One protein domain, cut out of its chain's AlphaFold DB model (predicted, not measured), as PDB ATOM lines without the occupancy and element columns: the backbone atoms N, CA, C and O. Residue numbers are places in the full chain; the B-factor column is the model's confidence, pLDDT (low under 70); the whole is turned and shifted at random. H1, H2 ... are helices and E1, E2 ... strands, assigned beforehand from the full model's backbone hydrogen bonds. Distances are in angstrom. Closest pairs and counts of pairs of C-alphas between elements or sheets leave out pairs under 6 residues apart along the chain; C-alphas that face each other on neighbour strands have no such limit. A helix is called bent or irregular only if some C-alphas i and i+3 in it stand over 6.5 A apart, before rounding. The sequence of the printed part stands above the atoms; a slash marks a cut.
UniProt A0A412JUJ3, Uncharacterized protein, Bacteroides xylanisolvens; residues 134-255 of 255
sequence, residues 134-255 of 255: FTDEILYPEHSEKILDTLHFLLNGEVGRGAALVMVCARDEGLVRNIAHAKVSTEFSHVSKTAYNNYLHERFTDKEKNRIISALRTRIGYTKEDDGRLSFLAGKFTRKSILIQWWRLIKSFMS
ATOM      1  N   PHE A 134      35.299  -8.292 -51.723       84.25
ATOM      2  CA  PHE A 134      35.726  -7.953 -50.372       84.25
ATOM      3  C   PHE A 134      34.570  -7.487 -49.485       84.25
ATOM      4  O   PHE A 134      34.559  -7.791 -48.294       84.25
ATOM      5  N   THR A 135      33.572  -6.789 -50.035       82.50
ATOM      6  CA  THR A 135      32.412  -6.359 -49.247       82.50
ATOM      7  C   THR A 135      31.659  -7.528 -48.640       82.50
ATOM      8  O   THR A 135      31.097  -7.335 -47.577       82.50
ATOM      9  N   ASP A 136      31.690  -8.731 -49.221       81.81
ATOM     10  CA  ASP A 136      31.084  -9.934 -48.629       81.81
ATOM     11  C   ASP A 136      31.798 -10.381 -47.346       81.81
ATOM     12  O   ASP A 136      31.212 -11.055 -46.503       81.81
ATOM     13  N   GLU A 137      33.058  -9.984 -47.179       90.25
ATOM     14  CA  GLU A 137      33.879 -10.386 -46.046       90.25
ATOM     15  C   GLU A 137      33.625  -9.519 -44.809       90.25
ATOM     16  O   GLU A 137      34.035  -9.903 -43.721       90.25
ATOM     17  N   ILE A 138      32.934  -8.380 -44.927       90.25
ATOM     18  CA  ILE A 138      32.611  -7.522 -43.775       90.25
ATOM     19  C   ILE A 138      31.564  -8.210 -42.885       90.25
ATOM     20  O   ILE A 138      30.509  -8.620 -43.356       90.25
ATOM     21  N   LEU A 139      31.792  -8.330 -41.584       87.75
ATOM     22  CA  LEU A 139      30.870  -9.060 -40.702       87.75
ATOM     23  C   LEU A 139      29.617  -8.258 -40.319       87.75
ATOM     24  O   LEU A 139      28.586  -8.863 -40.045       87.75
ATOM     25  N   TYR A 140      29.686  -6.929 -40.414       85.19
ATOM     26  CA  TYR A 140      28.605  -5.994 -40.077       85.19
ATOM     27  C   TYR A 140      28.186  -5.180 -41.314       85.19
ATOM     28  O   TYR A 140      28.641  -4.042 -41.495       85.19
ATOM     29  N   PRO A 141      27.414  -5.769 -42.248       72.81
ATOM     30  CA  PRO A 141      27.038  -5.116 -43.503       72.81
ATOM     31  C   PRO A 141      26.283  -3.791 -43.318       72.81
ATOM     32  O   PRO A 141      26.431  -2.878 -44.130       72.81
ATOM     33  N   GLU A 142      25.543  -3.643 -42.228       66.19
ATOM     34  CA  GLU A 142      24.863  -2.421 -41.811       66.19
ATOM     35  C   GLU A 142      25.815  -1.254 -41.495       66.19
ATOM     36  O   GLU A 142      25.453  -0.088 -41.642       66.19
ATOM     37  N   HIS A 143      27.075  -1.555 -41.176       79.25
ATOM     38  CA  HIS A 143      28.143  -0.578 -40.950       79.25
ATOM     39  C   HIS A 143      29.204  -0.596 -42.060       79.25
ATOM     40  O   HIS A 143      30.265   0.020 -41.925       79.25
ATOM     41  N   SER A 144      28.922  -1.282 -43.174       79.50
ATOM     42  CA  SER A 144      29.911  -1.586 -44.212       79.50
ATOM     43  C   SER A 144      30.548  -0.356 -44.840       79.50
ATOM     44  O   SER A 144      31.742  -0.383 -45.102       79.50
ATOM     45  N   GLU A 145      29.805   0.733 -45.038       76.69
ATOM     46  CA  GLU A 145      30.379   1.967 -45.573       76.69
ATOM     47  C   GLU A 145      31.413   2.567 -44.618       76.69
ATOM     48  O   GLU A 145      32.551   2.764 -45.021       76.69
ATOM     49  N   LYS A 146      31.070   2.774 -43.338       83.12
ATOM     50  CA  LYS A 146      32.019   3.319 -42.352       83.12
ATOM     51  C   LYS A 146      33.254   2.431 -42.202       83.12
ATOM     52  O   LYS A 146      34.368   2.941 -42.064       83.12
ATOM     53  N   ILE A 147      33.059   1.110 -42.232       89.62
ATOM     54  CA  ILE A 147      34.149   0.132 -42.207       89.62
ATOM     55  C   ILE A 147      35.022   0.295 -43.456       89.62
ATOM     56  O   ILE A 147      36.229   0.480 -43.320       89.62
ATOM     57  N   LEU A 148      34.436   0.290 -44.657       88.62
ATOM     58  CA  LEU A 148      35.165   0.439 -45.920       88.62
ATOM     59  C   LEU A 148      35.893   1.773 -46.011       88.62
ATOM     60  O   LEU A 148      37.066   1.782 -46.353       88.62
ATOM     61  N   ASP A 149      35.249   2.881 -45.667       85.94
ATOM     62  CA  ASP A 149      35.849   4.213 -45.722       85.94
ATOM     63  C   ASP A 149      37.027   4.324 -44.748       85.94
ATOM     64  O   ASP A 149      38.068   4.903 -45.067       85.94
ATOM     65  N   THR A 150      36.904   3.710 -43.568       91.81
ATOM     66  CA  THR A 150      38.009   3.639 -42.607       91.81
ATOM     67  C   THR A 150      39.143   2.760 -43.130       91.81
ATOM     68  O   THR A 150      40.306   3.134 -42.991       91.81
ATOM     69  N   LEU A 151      38.836   1.624 -43.760       94.12
ATOM     70  CA  LEU A 151      39.846   0.759 -44.371       94.12
ATOM     71  C   LEU A 151      40.540   1.450 -45.547       94.12
ATOM     72  O   LEU A 151      41.762   1.429 -45.598       94.12
ATOM     73  N   HIS A 152      39.807   2.133 -46.428       92.06
ATOM     74  CA  HIS A 152      40.368   2.961 -47.503       92.06
ATOM     75  C   HIS A 152      41.307   4.025 -46.953       92.06
ATOM     76  O   HIS A 152      42.411   4.192 -47.463       92.06
ATOM     77  N   PHE A 153      40.911   4.701 -45.874       91.50
ATOM     78  CA  PHE A 153      41.771   5.675 -45.214       91.50
ATOM     79  C   PHE A 153      43.057   5.044 -44.661       91.50
ATOM     80  O   PHE A 153      44.140   5.578 -44.883       91.50
ATOM     81  N   LEU A 154      42.950   3.920 -43.944       93.94
ATOM     82  CA  LEU A 154      44.095   3.254 -43.311       93.94
ATOM     83  C   LEU A 154      45.015   2.549 -44.317       93.94
ATOM     84  O   LEU A 154      46.197   2.382 -44.039       93.94
ATOM     85  N   LEU A 155      44.481   2.129 -45.463       92.19
ATOM     86  CA  LEU A 155      45.217   1.445 -46.528       92.19
ATOM     87  C   LEU A 155      45.744   2.402 -47.599       92.19
ATOM     88  O   LEU A 155      46.408   1.960 -48.538       92.19
ATOM     89  N   ASN A 156      45.448   3.697 -47.495       88.94
ATOM     90  CA  ASN A 156      45.899   4.674 -48.469       88.94
ATOM     91  C   ASN A 156      47.433   4.774 -48.463       88.94
ATOM     92  O   ASN A 156      48.034   5.136 -47.455       88.94
ATOM     93  N   GLY A 157      48.064   4.449 -49.593       79.69
ATOM     94  CA  GLY A 157      49.525   4.405 -49.727       79.69
ATOM     95  C   GLY A 157      50.191   3.143 -49.160       79.69
ATOM     96  O   GLY A 157      51.394   2.963 -49.338       79.69
ATOM     97  N   GLU A 158      49.427   2.238 -48.545       89.38
ATOM     98  CA  GLU A 158      49.937   0.989 -47.985       89.38
ATOM     99  C   GLU A 158      49.825  -0.155 -48.998       89.38
ATOM    100  O   GLU A 158      48.734  -0.537 -49.415       89.38
ATOM    101  N   VAL A 159      50.962  -0.738 -49.387       85.69
ATOM    102  CA  VAL A 159      51.017  -1.752 -50.466       85.69
ATOM    103  C   VAL A 159      51.417  -3.155 -50.002       85.69
ATOM    104  O   VAL A 159      51.232  -4.119 -50.743       85.69
ATOM    105  N   GLY A 160      51.982  -3.290 -48.799       89.44
ATOM    106  CA  GLY A 160      52.586  -4.532 -48.303       89.44
ATOM    107  C   GLY A 160      52.384  -4.725 -46.803       89.44
ATOM    108  O   GLY A 160      51.294  -5.086 -46.371       89.44
ATOM    109  N   ARG A 161      53.430  -4.476 -46.002       93.31
ATOM    110  CA  ARG A 161      53.424  -4.719 -44.549       93.31
ATOM    111  C   ARG A 161      52.338  -3.939 -43.806       93.31
ATOM    112  O   ARG A 161      51.620  -4.533 -43.008       93.31
ATOM    113  N   GLY A 162      52.191  -2.639 -44.070       92.50
ATOM    114  CA  GLY A 162      51.146  -1.838 -43.425       92.50
ATOM    115  C   GLY A 162      49.742  -2.276 -43.839       92.50
ATOM    116  O   GLY A 162      48.863  -2.385 -42.989       92.50
ATOM    117  N   ALA A 163      49.553  -2.682 -45.099       94.56
ATOM    118  CA  ALA A 163      48.289  -3.256 -45.551       94.56
ATOM    119  C   ALA A 163      47.966  -4.581 -44.839       94.56
ATOM    120  O   ALA A 163      46.831  -4.795 -44.408       94.56
ATOM    121  N   ALA A 164      48.964  -5.456 -44.665       95.62
ATOM    122  CA  ALA A 164      48.823  -6.693 -43.901       95.62
ATOM    123  C   ALA A 164      48.471  -6.410 -42.434       95.62
ATOM    124  O   ALA A 164      47.524  -6.999 -41.919       95.62
ATOM    125  N   LEU A 165      49.156  -5.457 -41.792       96.44
ATOM    126  CA  LEU A 165      48.864  -5.032 -40.422       96.44
ATOM    127  C   LEU A 165      47.414  -4.546 -40.276       96.44
ATOM    128  O   LEU A 165      46.715  -4.992 -39.364       96.44
ATOM    129  N   VAL A 166      46.951  -3.667 -41.171       96.75
ATOM    130  CA  VAL A 166      45.581  -3.128 -41.135       96.75
ATOM    131  C   VAL A 166      44.549  -4.239 -41.279       96.75
ATOM    132  O   VAL A 166      43.620  -4.319 -40.476       96.75
ATOM    133  N   MET A 167      44.733  -5.131 -42.253       96.38
ATOM    134  CA  MET A 167      43.789  -6.217 -42.506       96.38
ATOM    135  C   MET A 167      43.780  -7.269 -41.393       96.38
ATOM    136  O   MET A 167      42.710  -7.736 -41.009       96.38
ATOM    137  N   VAL A 168      44.941  -7.607 -40.825       95.31
ATOM    138  CA  VAL A 168      45.027  -8.491 -39.653       95.31
ATOM    139  C   VAL A 168      44.296  -7.873 -38.466       95.31
ATOM    140  O   VAL A 168      43.480  -8.551 -37.853       95.31
ATOM    141  N   CYS A 169      44.501  -6.582 -38.187       95.25
ATOM    142  CA  CYS A 169      43.784  -5.904 -37.105       95.25
ATOM    143  C   CYS A 169      42.272  -5.869 -37.355       95.25
ATOM    144  O   CYS A 169      41.503  -6.136 -36.441       95.25
ATOM    145  N   ALA A 170      41.833  -5.588 -38.585       95.50
ATOM    146  CA  ALA A 170      40.413  -5.583 -38.932       95.50
ATOM    147  C   ALA A 170      39.765  -6.969 -38.765       95.50
ATOM    148  O   ALA A 170      38.633  -7.067 -38.291       95.50
ATOM    149  N   ARG A 171      40.482  -8.045 -39.116       94.75
ATOM    150  CA  ARG A 171      40.028  -9.425 -38.902       94.75
ATOM    151  C   ARG A 171      39.973  -9.782 -37.420       94.75
ATOM    152  O   ARG A 171      38.969 -10.311 -36.959       94.75
ATOM    153  N   ASP A 172      41.037  -9.490 -36.679       92.44
ATOM    154  CA  ASP A 172      41.152  -9.831 -35.258       92.44
ATOM    155  C   ASP A 172      40.156  -9.014 -34.400       92.44
ATOM    156  O   ASP A 172      39.665  -9.481 -33.368       92.44
ATOM    157  N   GLU A 173      39.785  -7.811 -34.854       92.50
ATOM    158  CA  GLU A 173      38.686  -7.019 -34.289       92.50
ATOM    159  C   GLU A 173      37.292  -7.508 -34.696       92.50
ATOM    160  O   GLU A 173      36.311  -7.008 -34.165       92.50
ATOM    161  N   GLY A 174      37.179  -8.503 -35.578       92.12
ATOM    162  CA  GLY A 174      35.892  -9.056 -35.996       92.12
ATOM    163  C   GLY A 174      35.137  -8.180 -36.996       92.12
ATOM    164  O   GLY A 174      33.941  -8.364 -37.178       92.12
ATOM    165  N   LEU A 175      35.801  -7.239 -37.672       92.88
ATOM    166  CA  LEU A 175      35.168  -6.405 -38.700       92.88
ATOM    167  C   LEU A 175      35.072  -7.123 -40.047       92.88
ATOM    168  O   LEU A 175      34.120  -6.898 -40.795       92.88
ATOM    169  N   VAL A 176      36.052  -7.976 -40.362       93.56
ATOM    170  CA  VAL A 176      36.126  -8.733 -41.620       93.56
ATOM    171  C   VAL A 176      36.489 -10.197 -41.373       93.56
ATOM    172  O   VAL A 176      37.231 -10.515 -40.449       93.56
ATOM    173  N   ARG A 177      35.983 -11.106 -42.209       90.81
ATOM    174  CA  ARG A 177      36.194 -12.554 -42.098       90.81
ATOM    175  C   ARG A 177      37.457 -13.004 -42.829       90.81
ATOM    176  O   ARG A 177      38.388 -13.500 -42.197       90.81
ATOM    177  N   ASN A 178      37.489 -12.867 -44.155       89.94
ATOM    178  CA  ASN A 178      38.605 -13.327 -44.976       89.94
ATOM    179  C   ASN A 178      39.445 -12.155 -45.489       89.94
ATOM    180  O   ASN A 178      38.948 -11.258 -46.164       89.94
ATOM    181  N   ILE A 179      40.745 -12.218 -45.213       93.12
ATOM    182  CA  ILE A 179      41.726 -11.219 -45.646       93.12
ATOM    183  C   ILE A 179      42.692 -11.768 -46.701       93.12
ATOM    184  O   ILE A 179      43.758 -11.208 -46.924       93.12
ATOM    185  N   ALA A 180      42.361 -12.880 -47.362       91.88
ATOM    186  CA  ALA A 180      43.162 -13.381 -48.470       91.88
ATOM    187  C   ALA A 180      43.292 -12.311 -49.562       91.88
ATOM    188  O   ALA A 180      42.305 -11.662 -49.925       91.88
ATOM    189  N   HIS A 181      44.491 -12.179 -50.139       91.25
ATOM    190  CA  HIS A 181      44.766 -11.174 -51.172       91.25
ATOM    191  C   HIS A 181      43.735 -11.195 -52.305       91.25
ATOM    192  O   HIS A 181      43.258 -10.141 -52.696       91.25
ATOM    193  N   ALA A 182      43.311 -12.384 -52.750       86.69
ATOM    194  CA  ALA A 182      42.319 -12.538 -53.816       86.69
ATOM    195  C   ALA A 182      40.970 -11.853 -53.525       86.69
ATOM    196  O   ALA A 182      40.274 -11.471 -54.459       86.69
ATOM    197  N   LYS A 183      40.594 -11.699 -52.247       88.56
ATOM    198  CA  LYS A 183      39.409 -10.937 -51.830       88.56
ATOM    199  C   LYS A 183      39.743  -9.460 -51.698       88.56
ATOM    200  O   LYS A 183      39.090  -8.630 -52.325       88.56
ATOM    201  N   VAL A 184      40.801  -9.148 -50.951       89.25
ATOM    202  CA  VAL A 184      41.267  -7.778 -50.677       89.25
ATOM    203  C   VAL A 184      41.500  -6.984 -51.963       89.25
ATOM    204  O   VAL A 184      41.034  -5.854 -52.075       89.25
ATOM    205  N   SER A 185      42.142  -7.580 -52.970       87.25
ATOM    206  CA  SER A 185      42.486  -6.917 -54.232       87.25
ATOM    207  C   SER A 185      41.279  -6.514 -55.078       87.25
ATOM    208  O   SER A 185      41.441  -5.750 -56.024       87.25
ATOM    209  N   THR A 186      40.082  -7.032 -54.773       82.38
ATOM    210  CA  THR A 186      38.851  -6.613 -55.462       82.38
ATOM    211  C   THR A 186      38.349  -5.240 -55.017       82.38
ATOM    212  O   THR A 186      37.613  -4.619 -55.773       82.38
ATOM    213  N   GLU A 187      38.769  -4.760 -53.841       84.56
ATOM    214  CA  GLU A 187      38.492  -3.400 -53.340       84.56
ATOM    215  C   GLU A 187      39.761  -2.533 -53.317       84.56
ATOM    216  O   GLU A 187      39.725  -1.355 -53.658       84.56
ATOM    217  N   PHE A 188      40.903  -3.121 -52.948       89.19
ATOM    218  CA  PHE A 188      42.180  -2.432 -52.754       89.19
ATOM    219  C   PHE A 188      43.207  -2.935 -53.772       89.19
ATOM    220  O   PHE A 188      44.135  -3.679 -53.445       89.19
ATOM    221  N   SER A 189      43.013  -2.570 -55.040       86.56
ATOM    222  CA  SER A 189      43.820  -3.071 -56.166       86.56
ATOM    223  C   SER A 189      45.301  -2.679 -56.096       86.56
ATOM    224  O   SER A 189      46.142  -3.354 -56.689       86.56
ATOM    225  N   HIS A 190      45.642  -1.630 -55.340       85.56
ATOM    226  CA  HIS A 190      47.018  -1.189 -55.098       85.56
ATOM    227  C   HIS A 190      47.798  -2.094 -54.132       85.56
ATOM    228  O   HIS A 190      49.024  -2.000 -54.068       85.56
ATOM    229  N   VAL A 191      47.126  -2.984 -53.392       89.25
ATOM    230  CA  VAL A 191      47.781  -3.919 -52.468       89.25
ATOM    231  C   VAL A 191      48.491  -5.022 -53.257       89.25
ATOM    232  O   VAL A 191      47.873  -5.836 -53.950       89.25
ATOM    233  N   SER A 192      49.817  -5.083 -53.126       90.31
ATOM    234  CA  SER A 192      50.658  -6.039 -53.848       90.31
ATOM    235  C   SER A 192      50.536  -7.441 -53.262       90.31
ATOM    236  O   SER A 192      50.806  -7.648 -52.081       90.31
ATOM    237  N   LYS A 193      50.213  -8.433 -54.101       90.00
ATOM    238  CA  LYS A 193      50.044  -9.837 -53.685       90.00
ATOM    239  C   LYS A 193      51.245 -10.380 -52.921       90.00
ATOM    240  O   LYS A 193      51.091 -10.932 -51.835       90.00
ATOM    241  N   THR A 194      52.433 -10.233 -53.500       88.38
ATOM    242  CA  THR A 194      53.668 -10.802 -52.949       88.38
ATOM    243  C   THR A 194      54.046 -10.116 -51.644       88.38
ATOM    244  O   THR A 194      54.290 -10.791 -50.650       88.38
ATOM    245  N   ALA A 195      54.041  -8.779 -51.617       87.25
ATOM    246  CA  ALA A 195      54.407  -8.032 -50.420       87.25
ATOM    247  C   ALA A 195      53.401  -8.269 -49.286       87.25
ATOM    248  O   ALA A 195      53.800  -8.529 -48.160       87.25
ATOM    249  N   TYR A 196      52.104  -8.241 -49.584       91.75
ATOM    250  CA  TYR A 196      51.044  -8.459 -48.604       91.75
ATOM    251  C   TYR A 196      51.102  -9.857 -47.976       91.75
ATOM    252  O   TYR A 196      51.136  -9.988 -46.752       91.75
ATOM    253  N   ASN A 197      51.183 -10.909 -48.800       91.06
ATOM    254  CA  ASN A 197      51.172 -12.288 -48.309       91.06
ATOM    255  C   ASN A 197      52.395 -12.624 -47.445       91.06
ATOM    256  O   ASN A 197      52.264 -13.393 -46.495       91.06
ATOM    257  N   ASN A 198      53.554 -12.022 -47.728       90.75
ATOM    258  CA  ASN A 198      54.767 -12.226 -46.933       90.75
ATOM    259  C   ASN A 198      54.618 -11.743 -45.481       90.75
ATOM    260  O   ASN A 198      55.298 -12.261 -44.598       90.75
ATOM    261  N   TYR A 199      53.727 -10.782 -45.229       90.44
ATOM    262  CA  TYR A 199      53.542 -10.166 -43.912       90.44
ATOM    263  C   TYR A 199      52.228 -10.558 -43.219       90.44
ATOM    264  O   TYR A 199      52.032 -10.223 -42.055       90.44
ATOM    265  N   LEU A 200      51.338 -11.320 -43.871       85.50
ATOM    266  CA  LEU A 200      50.061 -11.772 -43.288       85.50
ATOM    267  C   LEU A 200      50.218 -12.589 -41.995       85.50
ATOM    268  O   LEU A 200      49.327 -12.587 -41.144       85.50
ATOM    269  N   HIS A 201      51.337 -13.300 -41.866       83.19
ATOM    270  CA  HIS A 201      51.665 -14.137 -40.711       83.19
ATOM    271  C   HIS A 201      52.773 -13.529 -39.837       83.19
ATOM    272  O   HIS A 201      53.271 -14.192 -38.926       83.19
ATOM    273  N   GLU A 202      53.173 -12.281 -40.104       84.81
ATOM    274  CA  GLU A 202      54.165 -11.584 -39.289       84.81
ATOM    275  C   GLU A 202      53.611 -11.318 -37.881       84.81
ATOM    276  O   GLU A 202      52.439 -10.982 -37.685       84.81
ATOM    277  N   ARG A 203      54.472 -11.448 -36.867       84.94
ATOM    278  CA  ARG A 203      54.141 -11.036 -35.500       84.94
ATOM    279  C   ARG A 203      54.311  -9.526 -35.360       84.94
ATOM    280  O   ARG A 203      55.378  -9.050 -34.986       84.94
ATOM    281  N   PHE A 204      53.244  -8.786 -35.641       91.44
ATOM    282  CA  PHE A 204      53.175  -7.353 -35.351       91.44
ATOM    283  C   PHE A 204      53.185  -7.084 -33.846       91.44
ATOM    284  O   PHE A 204      52.586  -7.837 -33.074       91.44
ATOM    285  N   THR A 205      53.824  -5.989 -33.437       91.12
ATOM    286  CA  THR A 205      53.887  -5.592 -32.027       91.12
ATOM    287  C   THR A 205      52.534  -5.084 -31.528       91.12
ATOM    288  O   THR A 205      51.768  -4.480 -32.284       91.12
ATOM    289  N   ASP A 206      52.260  -5.232 -30.231       91.75
ATOM    290  CA  ASP A 206      51.020  -4.716 -29.630       91.75
ATOM    291  C   ASP A 206      50.891  -3.200 -29.804       91.75
ATOM    292  O   ASP A 206      49.802  -2.677 -30.009       91.75
ATOM    293  N   LYS A 207      52.015  -2.475 -29.810       93.31
ATOM    294  CA  LYS A 207      52.037  -1.029 -30.058       93.31
ATOM    295  C   LYS A 207      51.552  -0.672 -31.466       93.31
ATOM    296  O   LYS A 207      50.835   0.314 -31.625       93.31
ATOM    297  N   GLU A 208      51.956  -1.435 -32.480       91.31
ATOM    298  CA  GLU A 208      51.493  -1.248 -33.861       91.31
ATOM    299  C   GLU A 208      50.010  -1.592 -33.985       91.31
ATOM    300  O   GLU A 208      49.235  -0.781 -34.493       91.31
ATOM    301  N   LYS A 209      49.605  -2.750 -33.447       93.38
ATOM    302  CA  LYS A 209      48.210  -3.199 -33.469       93.38
ATOM    303  C   LYS A 209      47.286  -2.211 -32.768       93.38
ATOM    304  O   LYS A 209      46.298  -1.783 -33.355       93.38
ATOM    305  N   ASN A 210      47.639  -1.769 -31.562       92.81
ATOM    306  CA  ASN A 210      46.815  -0.856 -30.772       92.81
ATOM    307  C   ASN A 210      46.581   0.480 -31.482       92.81
ATOM    308  O   ASN A 210      45.481   1.011 -31.407       92.81
ATOM    309  N   ARG A 211      47.558   1.005 -32.235       93.56
ATOM    310  CA  ARG A 211      47.361   2.229 -33.033       93.56
ATOM    311  C   ARG A 211      46.288   2.049 -34.104       93.56
ATOM    312  O   ARG A 211      45.423   2.911 -34.248       93.56
ATOM    313  N   ILE A 212      46.341   0.938 -34.835       96.00
ATOM    314  CA  ILE A 212      45.356   0.625 -35.875       96.00
ATOM    315  C   ILE A 212      43.989   0.336 -35.255       96.00
ATOM    316  O   ILE A 212      42.995   0.894 -35.705       96.00
ATOM    317  N   ILE A 213      43.936  -0.466 -34.189       94.62
ATOM    318  CA  ILE A 213      42.698  -0.793 -33.469       94.62
ATOM    319  C   ILE A 213      42.035   0.474 -32.919       94.62
ATOM    320  O   ILE A 213      40.838   0.667 -33.114       94.62
ATOM    321  N   SER A 214      42.796   1.382 -32.297       92.19
ATOM    322  CA  SER A 214      42.266   2.672 -31.846       92.19
ATOM    323  C   SER A 214      41.698   3.483 -33.009       92.19
ATOM    324  O   SER A 214      40.590   4.000 -32.899       92.19
ATOM    325  N   ALA A 215      42.398   3.551 -34.146       91.81
ATOM    326  CA  ALA A 215      41.895   4.259 -35.321       91.81
ATOM    327  C   ALA A 215      40.609   3.627 -35.882       91.81
ATOM    328  O   ALA A 215      39.675   4.360 -36.207       91.81
ATOM    329  N   LEU A 216      40.538   2.290 -35.945       93.44
ATOM    330  CA  LEU A 216      39.344   1.547 -36.354       93.44
ATOM    331  C   LEU A 216      38.165   1.871 -35.429       93.44
ATOM    332  O   LEU A 216      37.129   2.325 -35.904       93.44
ATOM    333  N   ARG A 217      38.334   1.702 -34.112       92.62
ATOM    334  CA  ARG A 217      37.281   1.945 -33.112       92.62
ATOM    335  C   ARG A 217      36.786   3.385 -33.125       92.62
ATOM    336  O   ARG A 217      35.579   3.608 -33.151       92.62
ATOM    337  N   THR A 218      37.694   4.361 -33.159       88.19
ATOM    338  CA  THR A 218      37.333   5.786 -33.132       88.19
ATOM    339  C   THR A 218      36.648   6.243 -34.418       88.19
ATOM    340  O   THR A 218      35.680   6.991 -34.345       88.19
ATOM    341  N   ARG A 219      37.128   5.819 -35.596       88.06
ATOM    342  CA  ARG A 219      36.568   6.276 -36.881       88.06
ATOM    343  C   ARG A 219      35.267   5.575 -37.248       88.06
ATOM    344  O   ARG A 219      34.367   6.218 -37.779       88.06
ATOM    345  N   ILE A 220      35.168   4.279 -36.966       87.31
ATOM    346  CA  ILE A 220      33.952   3.506 -37.235       87.31
ATOM    347  C   ILE A 220      32.903   3.786 -36.146       87.31
ATOM    348  O   ILE A 220      31.712   3.856 -36.448       87.31
ATOM    349  N   GLY A 221      33.349   4.018 -34.906       86.12
ATOM    350  CA  GLY A 221      32.494   4.300 -33.756       86.12
ATOM    351  C   GLY A 221      31.928   3.025 -33.142       86.12
ATOM    352  O   GLY A 221      30.716   2.845 -33.135       86.12
ATOM    353  N   TYR A 222      32.789   2.133 -32.650       88.25
ATOM    354  CA  TYR A 222      32.368   0.914 -31.946       88.25
ATOM    355  C   TYR A 222      33.240   0.616 -30.727       88.25
ATOM    356  O   TYR A 222      34.410   1.009 -30.658       88.25
ATOM    357  N   THR A 223      32.671  -0.126 -29.782       86.75
ATOM    358  CA  THR A 223      33.380  -0.761 -28.669       86.75
ATOM    359  C   THR A 223      33.361  -2.275 -28.843       86.75
ATOM    360  O   THR A 223      32.466  -2.822 -29.480       86.75
ATOM    361  N   LYS A 224      34.374  -2.954 -28.299       86.31
ATOM    362  CA  LYS A 224      34.460  -4.417 -28.272       86.31
ATOM    363  C   LYS A 224      34.346  -4.867 -26.826       86.31
ATOM    364  O   LYS A 224      35.143  -4.420 -26.003       86.31
ATOM    365  N   GLU A 225      33.340  -5.678 -26.542       81.50
ATOM    366  CA  GLU A 225      33.096  -6.268 -25.228       81.50
ATOM    367  C   GLU A 225      34.055  -7.442 -24.975       81.50
ATOM    368  O   GLU A 225      34.687  -7.961 -25.902       81.50
ATOM    369  N   ASP A 226      34.185  -7.858 -23.713       77.25
ATOM    370  CA  ASP A 226      35.121  -8.917 -23.300       77.25
ATOM    371  C   ASP A 226      34.778 -10.289 -23.911       77.25
ATOM    372  O   ASP A 226      35.650 -11.145 -24.056       77.25
ATOM    373  N   ASP A 227      33.524 -10.488 -24.324       76.88
ATOM    374  CA  ASP A 227      33.058 -11.675 -25.052       76.88
ATOM    375  C   ASP A 227      33.355 -11.619 -26.568       76.88
ATOM    376  O   ASP A 227      33.041 -12.551 -27.311       76.88
ATOM    377  N   GLY A 228      33.983 -10.533 -27.032       74.69
ATOM    378  CA  GLY A 228      34.345 -10.297 -28.423       74.69
ATOM    379  C   GLY A 228      33.238  -9.676 -29.276       74.69
ATOM    380  O   GLY A 228      33.485  -9.438 -30.462       74.69
ATOM    381  N   ARG A 229      32.051  -9.388 -28.723       78.25
ATOM    382  CA  ARG A 229      30.973  -8.711 -29.455       78.25
ATOM    383  C   ARG A 229      31.288  -7.239 -29.679       78.25
ATOM    384  O   ARG A 229      31.839  -6.562 -28.813       78.25
ATOM    385  N   LEU A 230      30.923  -6.743 -30.860       86.25
ATOM    386  CA  LEU A 230      31.024  -5.326 -31.187       86.25
ATOM    387  C   LEU A 230      29.693  -4.623 -30.935       86.25
ATOM    388  O   LEU A 230      28.659  -5.036 -31.459       86.25
ATOM    389  N   SER A 231      29.763  -3.526 -30.194       81.88
ATOM    390  CA  SER A 231      28.652  -2.617 -29.929       81.88
ATOM    391  C   SER A 231      28.937  -1.305 -30.660       81.88
ATOM    392  O   SER A 231      29.856  -0.560 -30.309       81.88
ATOM    393  N   PHE A 232      28.200  -1.049 -31.741       81.88
ATOM    394  CA  PHE A 232      28.363   0.151 -32.562       81.88
ATOM    395  C   PHE A 232      27.571   1.317 -31.966       81.88
ATOM    396  O   PHE A 232      26.443   1.152 -31.504       81.88
ATOM    397  N   LEU A 233      28.154   2.514 -32.000       75.56
ATOM    398  CA  LEU A 233      27.446   3.741 -31.661       75.56
ATOM    399  C   LEU A 233      26.307   3.946 -32.663       75.56
ATOM    400  O   LEU A 233      26.500   3.789 -33.873       75.56
ATOM    401  N   ALA A 234      25.127   4.305 -32.150       53.31
ATOM    402  CA  ALA A 234      23.953   4.565 -32.968       53.31
ATOM    403  C   ALA A 234      24.299   5.598 -34.048       53.31
ATOM    404  O   ALA A 234      24.705   6.717 -33.760       53.31
ATOM    405  N   GLY A 235      24.183   5.199 -35.308       53.53
ATOM    406  CA  GLY A 235      24.406   6.059 -36.455       53.53
ATOM    407  C   GLY A 235      23.476   5.626 -37.570       53.53
ATOM    408  O   GLY A 235      23.145   4.446 -37.679       53.53
ATOM    409  N   LYS A 236      23.023   6.576 -38.388       45.94
ATOM    410  CA  LYS A 236      22.074   6.254 -39.457       45.94
ATOM    411  C   LYS A 236      22.706   5.356 -40.511       45.94
ATOM    412  O   LYS A 236      23.850   5.574 -40.916       45.94
ATOM    413  N   PHE A 237      21.919   4.394 -40.977       50.28
ATOM    414  CA  PHE A 237      22.251   3.579 -42.134       50.28
ATOM    415  C   PHE A 237      22.342   4.459 -43.377       50.28
ATOM    416  O   PHE A 237      21.549   5.381 -43.587       50.28
ATOM    417  N   THR A 238      23.328   4.180 -44.213       50.62
ATOM    418  CA  THR A 238      23.606   4.959 -45.416       50.62
ATOM    419  C   THR A 238      23.201   4.186 -46.663       50.62
ATOM    420  O   THR A 238      23.160   2.954 -46.668       50.62
ATOM    421  N   ARG A 239      22.926   4.889 -47.769       49.31
ATOM    422  CA  ARG A 239      22.466   4.262 -49.024       49.31
ATOM    423  C   ARG A 239      23.408   3.153 -49.519       49.31
ATOM    424  O   ARG A 239      22.932   2.140 -50.013       49.31
ATOM    425  N   LYS A 240      24.725   3.308 -49.334       52.28
ATOM    426  CA  LYS A 240      25.736   2.301 -49.695       52.28
ATOM    427  C   LYS A 240      25.680   1.065 -48.790       52.28
ATOM    428  O   LYS A 240      25.752  -0.051 -49.295       52.28
ATOM    429  N   SER A 241      25.465   1.240 -47.483       54.25
ATOM    430  CA  SER A 241      25.261   0.115 -46.553       54.25
ATOM    431  C   SER A 241      24.020  -0.712 -46.905       54.25
ATOM    432  O   SER A 241      24.051  -1.941 -46.842       54.25
ATOM    433  N   ILE A 242      22.960  -0.046 -47.365       54.03
ATOM    434  CA  ILE A 242      21.734  -0.706 -47.810       54.03
ATOM    435  C   ILE A 242      21.970  -1.455 -49.132       54.03
ATOM    436  O   ILE A 242      21.533  -2.592 -49.267       54.03
ATOM    437  N   LEU A 243      22.721  -0.884 -50.081       56.84
ATOM    438  CA  LEU A 243      23.091  -1.561 -51.336       56.84
ATOM    439  C   LEU A 243      23.996  -2.786 -51.122       56.84
ATOM    440  O   LEU A 243      23.877  -3.774 -51.842       56.84
ATOM    441  N   ILE A 244      24.888  -2.756 -50.130       61.03
ATOM    442  CA  ILE A 244      25.733  -3.910 -49.785       61.03
ATOM    443  C   ILE A 244      24.889  -5.021 -49.150       61.03
ATOM    444  O   ILE A 244      25.046  -6.188 -49.508       61.03
ATOM    445  N   GLN A 245      23.955  -4.675 -48.259       56.72
ATOM    446  CA  GLN A 245      22.981  -5.633 -47.723       56.72
ATOM    447  C   GLN A 245      22.115  -6.238 -48.837       56.72
ATOM    448  O   GLN A 245      21.956  -7.455 -48.901       56.72
ATOM    449  N   TRP A 246      21.644  -5.398 -49.761       54.91
ATOM    450  CA  TRP A 246      20.890  -5.779 -50.956       54.91
ATOM    451  C   TRP A 246      21.666  -6.779 -51.826       54.91
ATOM    452  O   TRP A 246      21.161  -7.847 -52.162       54.91
ATOM    453  N   TRP A 247      22.937  -6.491 -52.118       54.41
ATOM    454  CA  TRP A 247      23.814  -7.361 -52.902       54.41
ATOM    455  C   TRP A 247      24.109  -8.706 -52.230       54.41
ATOM    456  O   TRP A 247      24.103  -9.744 -52.893       54.41
ATOM    457  N   ARG A 248      24.344  -8.716 -50.914       57.34
ATOM    458  CA  ARG A 248      24.556  -9.966 -50.167       57.34
ATOM    459  C   ARG A 248      23.315 -10.837 -50.135       57.34
ATOM    460  O   ARG A 248      23.432 -12.050 -50.264       57.34
ATOM    461  N   LEU A 249      22.149 -10.219 -49.977       46.91
ATOM    462  CA  LEU A 249      20.872 -10.912 -50.019       46.91
ATOM    463  C   LEU A 249      20.683 -11.571 -51.393       46.91
ATOM    464  O   LEU A 249      20.482 -12.777 -51.462       46.91
ATOM    465  N   ILE A 250      20.919 -10.834 -52.479       44.66
ATOM    466  CA  ILE A 250      20.935 -11.366 -53.851       44.66
ATOM    467  C   ILE A 250      21.915 -12.541 -54.014       44.66
ATOM    468  O   ILE A 250      21.555 -13.576 -54.572       44.66
ATOM    469  N   LYS A 251      23.142 -12.431 -53.487       45.88
ATOM    470  CA  LYS A 251      24.130 -13.524 -53.508       45.88
ATOM    471  C   LYS A 251      23.719 -14.749 -52.706       45.88
ATOM    472  O   LYS A 251      24.003 -15.850 -53.156       45.88
ATOM    473  N   SER A 252      23.067 -14.572 -51.558       40.91
ATOM    474  CA  SER A 252      22.598 -15.690 -50.732       40.91
ATOM    475  C   SER A 252      21.551 -16.551 -51.436       40.91
ATOM    476  O   SER A 252      21.398 -17.716 -51.094       40.91
ATOM    477  N   PHE A 253      20.872 -16.001 -52.446       35.25
ATOM    478  CA  PHE A 253      19.983 -16.768 -53.311       35.25
ATOM    479  C   PHE A 253      20.723 -17.438 -54.484       35.25
ATOM    480  O   PHE A 253      20.253 -18.447 -54.996       35.25
ATOM    481  N   MET A 254      21.887 -16.917 -54.898       35.03
ATOM    482  CA  MET A 254      22.738 -17.473 -55.969       35.03
ATOM    483  C   MET A 254      23.683 -18.606 -55.525       35.03
ATOM    484  O   MET A 254      24.322 -19.206 -56.391       35.03
ATOM    485  N   SER A 255      23.823 -18.873 -54.221       32.88
ATOM    486  CA  SER A 255      24.677 -19.936 -53.655       32.88
ATOM    487  C   SER A 255      23.874 -21.142 -53.199       32.88
ATOM    488  O   SER A 255      24.336 -22.275 -53.445       32.88
TER     489      SER A 255
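AT A GLANCE: This is residues 134 to 255 of the 255 residues of an uncharacterized protein of Bacteroides xylanisolvens (UniProt A0A412JUJ3). H1, H2 and H5 form the core: H1 and H2 make a helical hairpin, and H5 packs across both and leads into the small hairpin E1 and E2. H6 packs on the first residues of H1 at one end, and H4 on the first residues of H2 at the other, with little H3 near H4. The printed part has 122 residues, with six named helices and two named strands in the order H1 H2 H3 H4 H5 E1 E2 H6; the class is mostly helix. It is compact, with a radius of gyration of the C-alphas of 14.3 A and spans of 35 by 32 by 25 A.

HOW THE PARTS SIT: E1, residues 222 to 224, and E2, residues 230 to 232, are an antiparallel hairpin; N 223 and O 231, 2.9 A apart, are within hydrogen-bond range. H5, residues 206 to 220, touches H1, residues 141 to 155, at a steep tilt of 50 degrees, closest at the C-alphas of Lys 146 and Ile 220, 5.5 A. H5 touches residues 165 to 170 alone of H2, residues 161 to 172, at a steep tilt of 67 degrees, closest at C-alphas 169 and 209, 6.3 A. H1 and H2, a helical hairpin, touch at a shallow tilt of 23 degrees, opposite ways, closest at C-alphas 155 and 163, 5.7 A. Residues 240 to 245 alone of H6, residues 239 to 254, touch H1, closest at C-alphas 241 and 142, 5.4 A. H4, residues 193 to 199, touches residues 161 to 165 alone of H2, closest at C-alphas 199 and 161, 5.5 A. H3, residues 181 to 184, only just touches H4, with 3 pairs of C-alphas within 8 A, closest at C-alphas 181 and 193, 6.0 A. In H2, H5 and H6 every O i to N i+4 pair is within hydrogen-bond range; in H1 9 of 11 are, in H4 2 of 3, and H3 is too short for one.

IN THESE COORDINATES: H1 begins at C-alpha 141 (27.038, -5.116, -43.503), is 19.6 A long and is irregular, with C-alphas 142 and 145 8.0 A apart. H2 is 16.2 A long, H5 20.4 A, and H6 22.8 A, ending at C-alpha 254 (22.738, -17.473, -55.969).

THE WHOLE: The two C-alphas farthest apart, of Lys 207 and Phe 253, are 42.6 A apart. The printed part has no cut and no long link. Residue 142 and residues 234 to 255 have a pLDDT under 70.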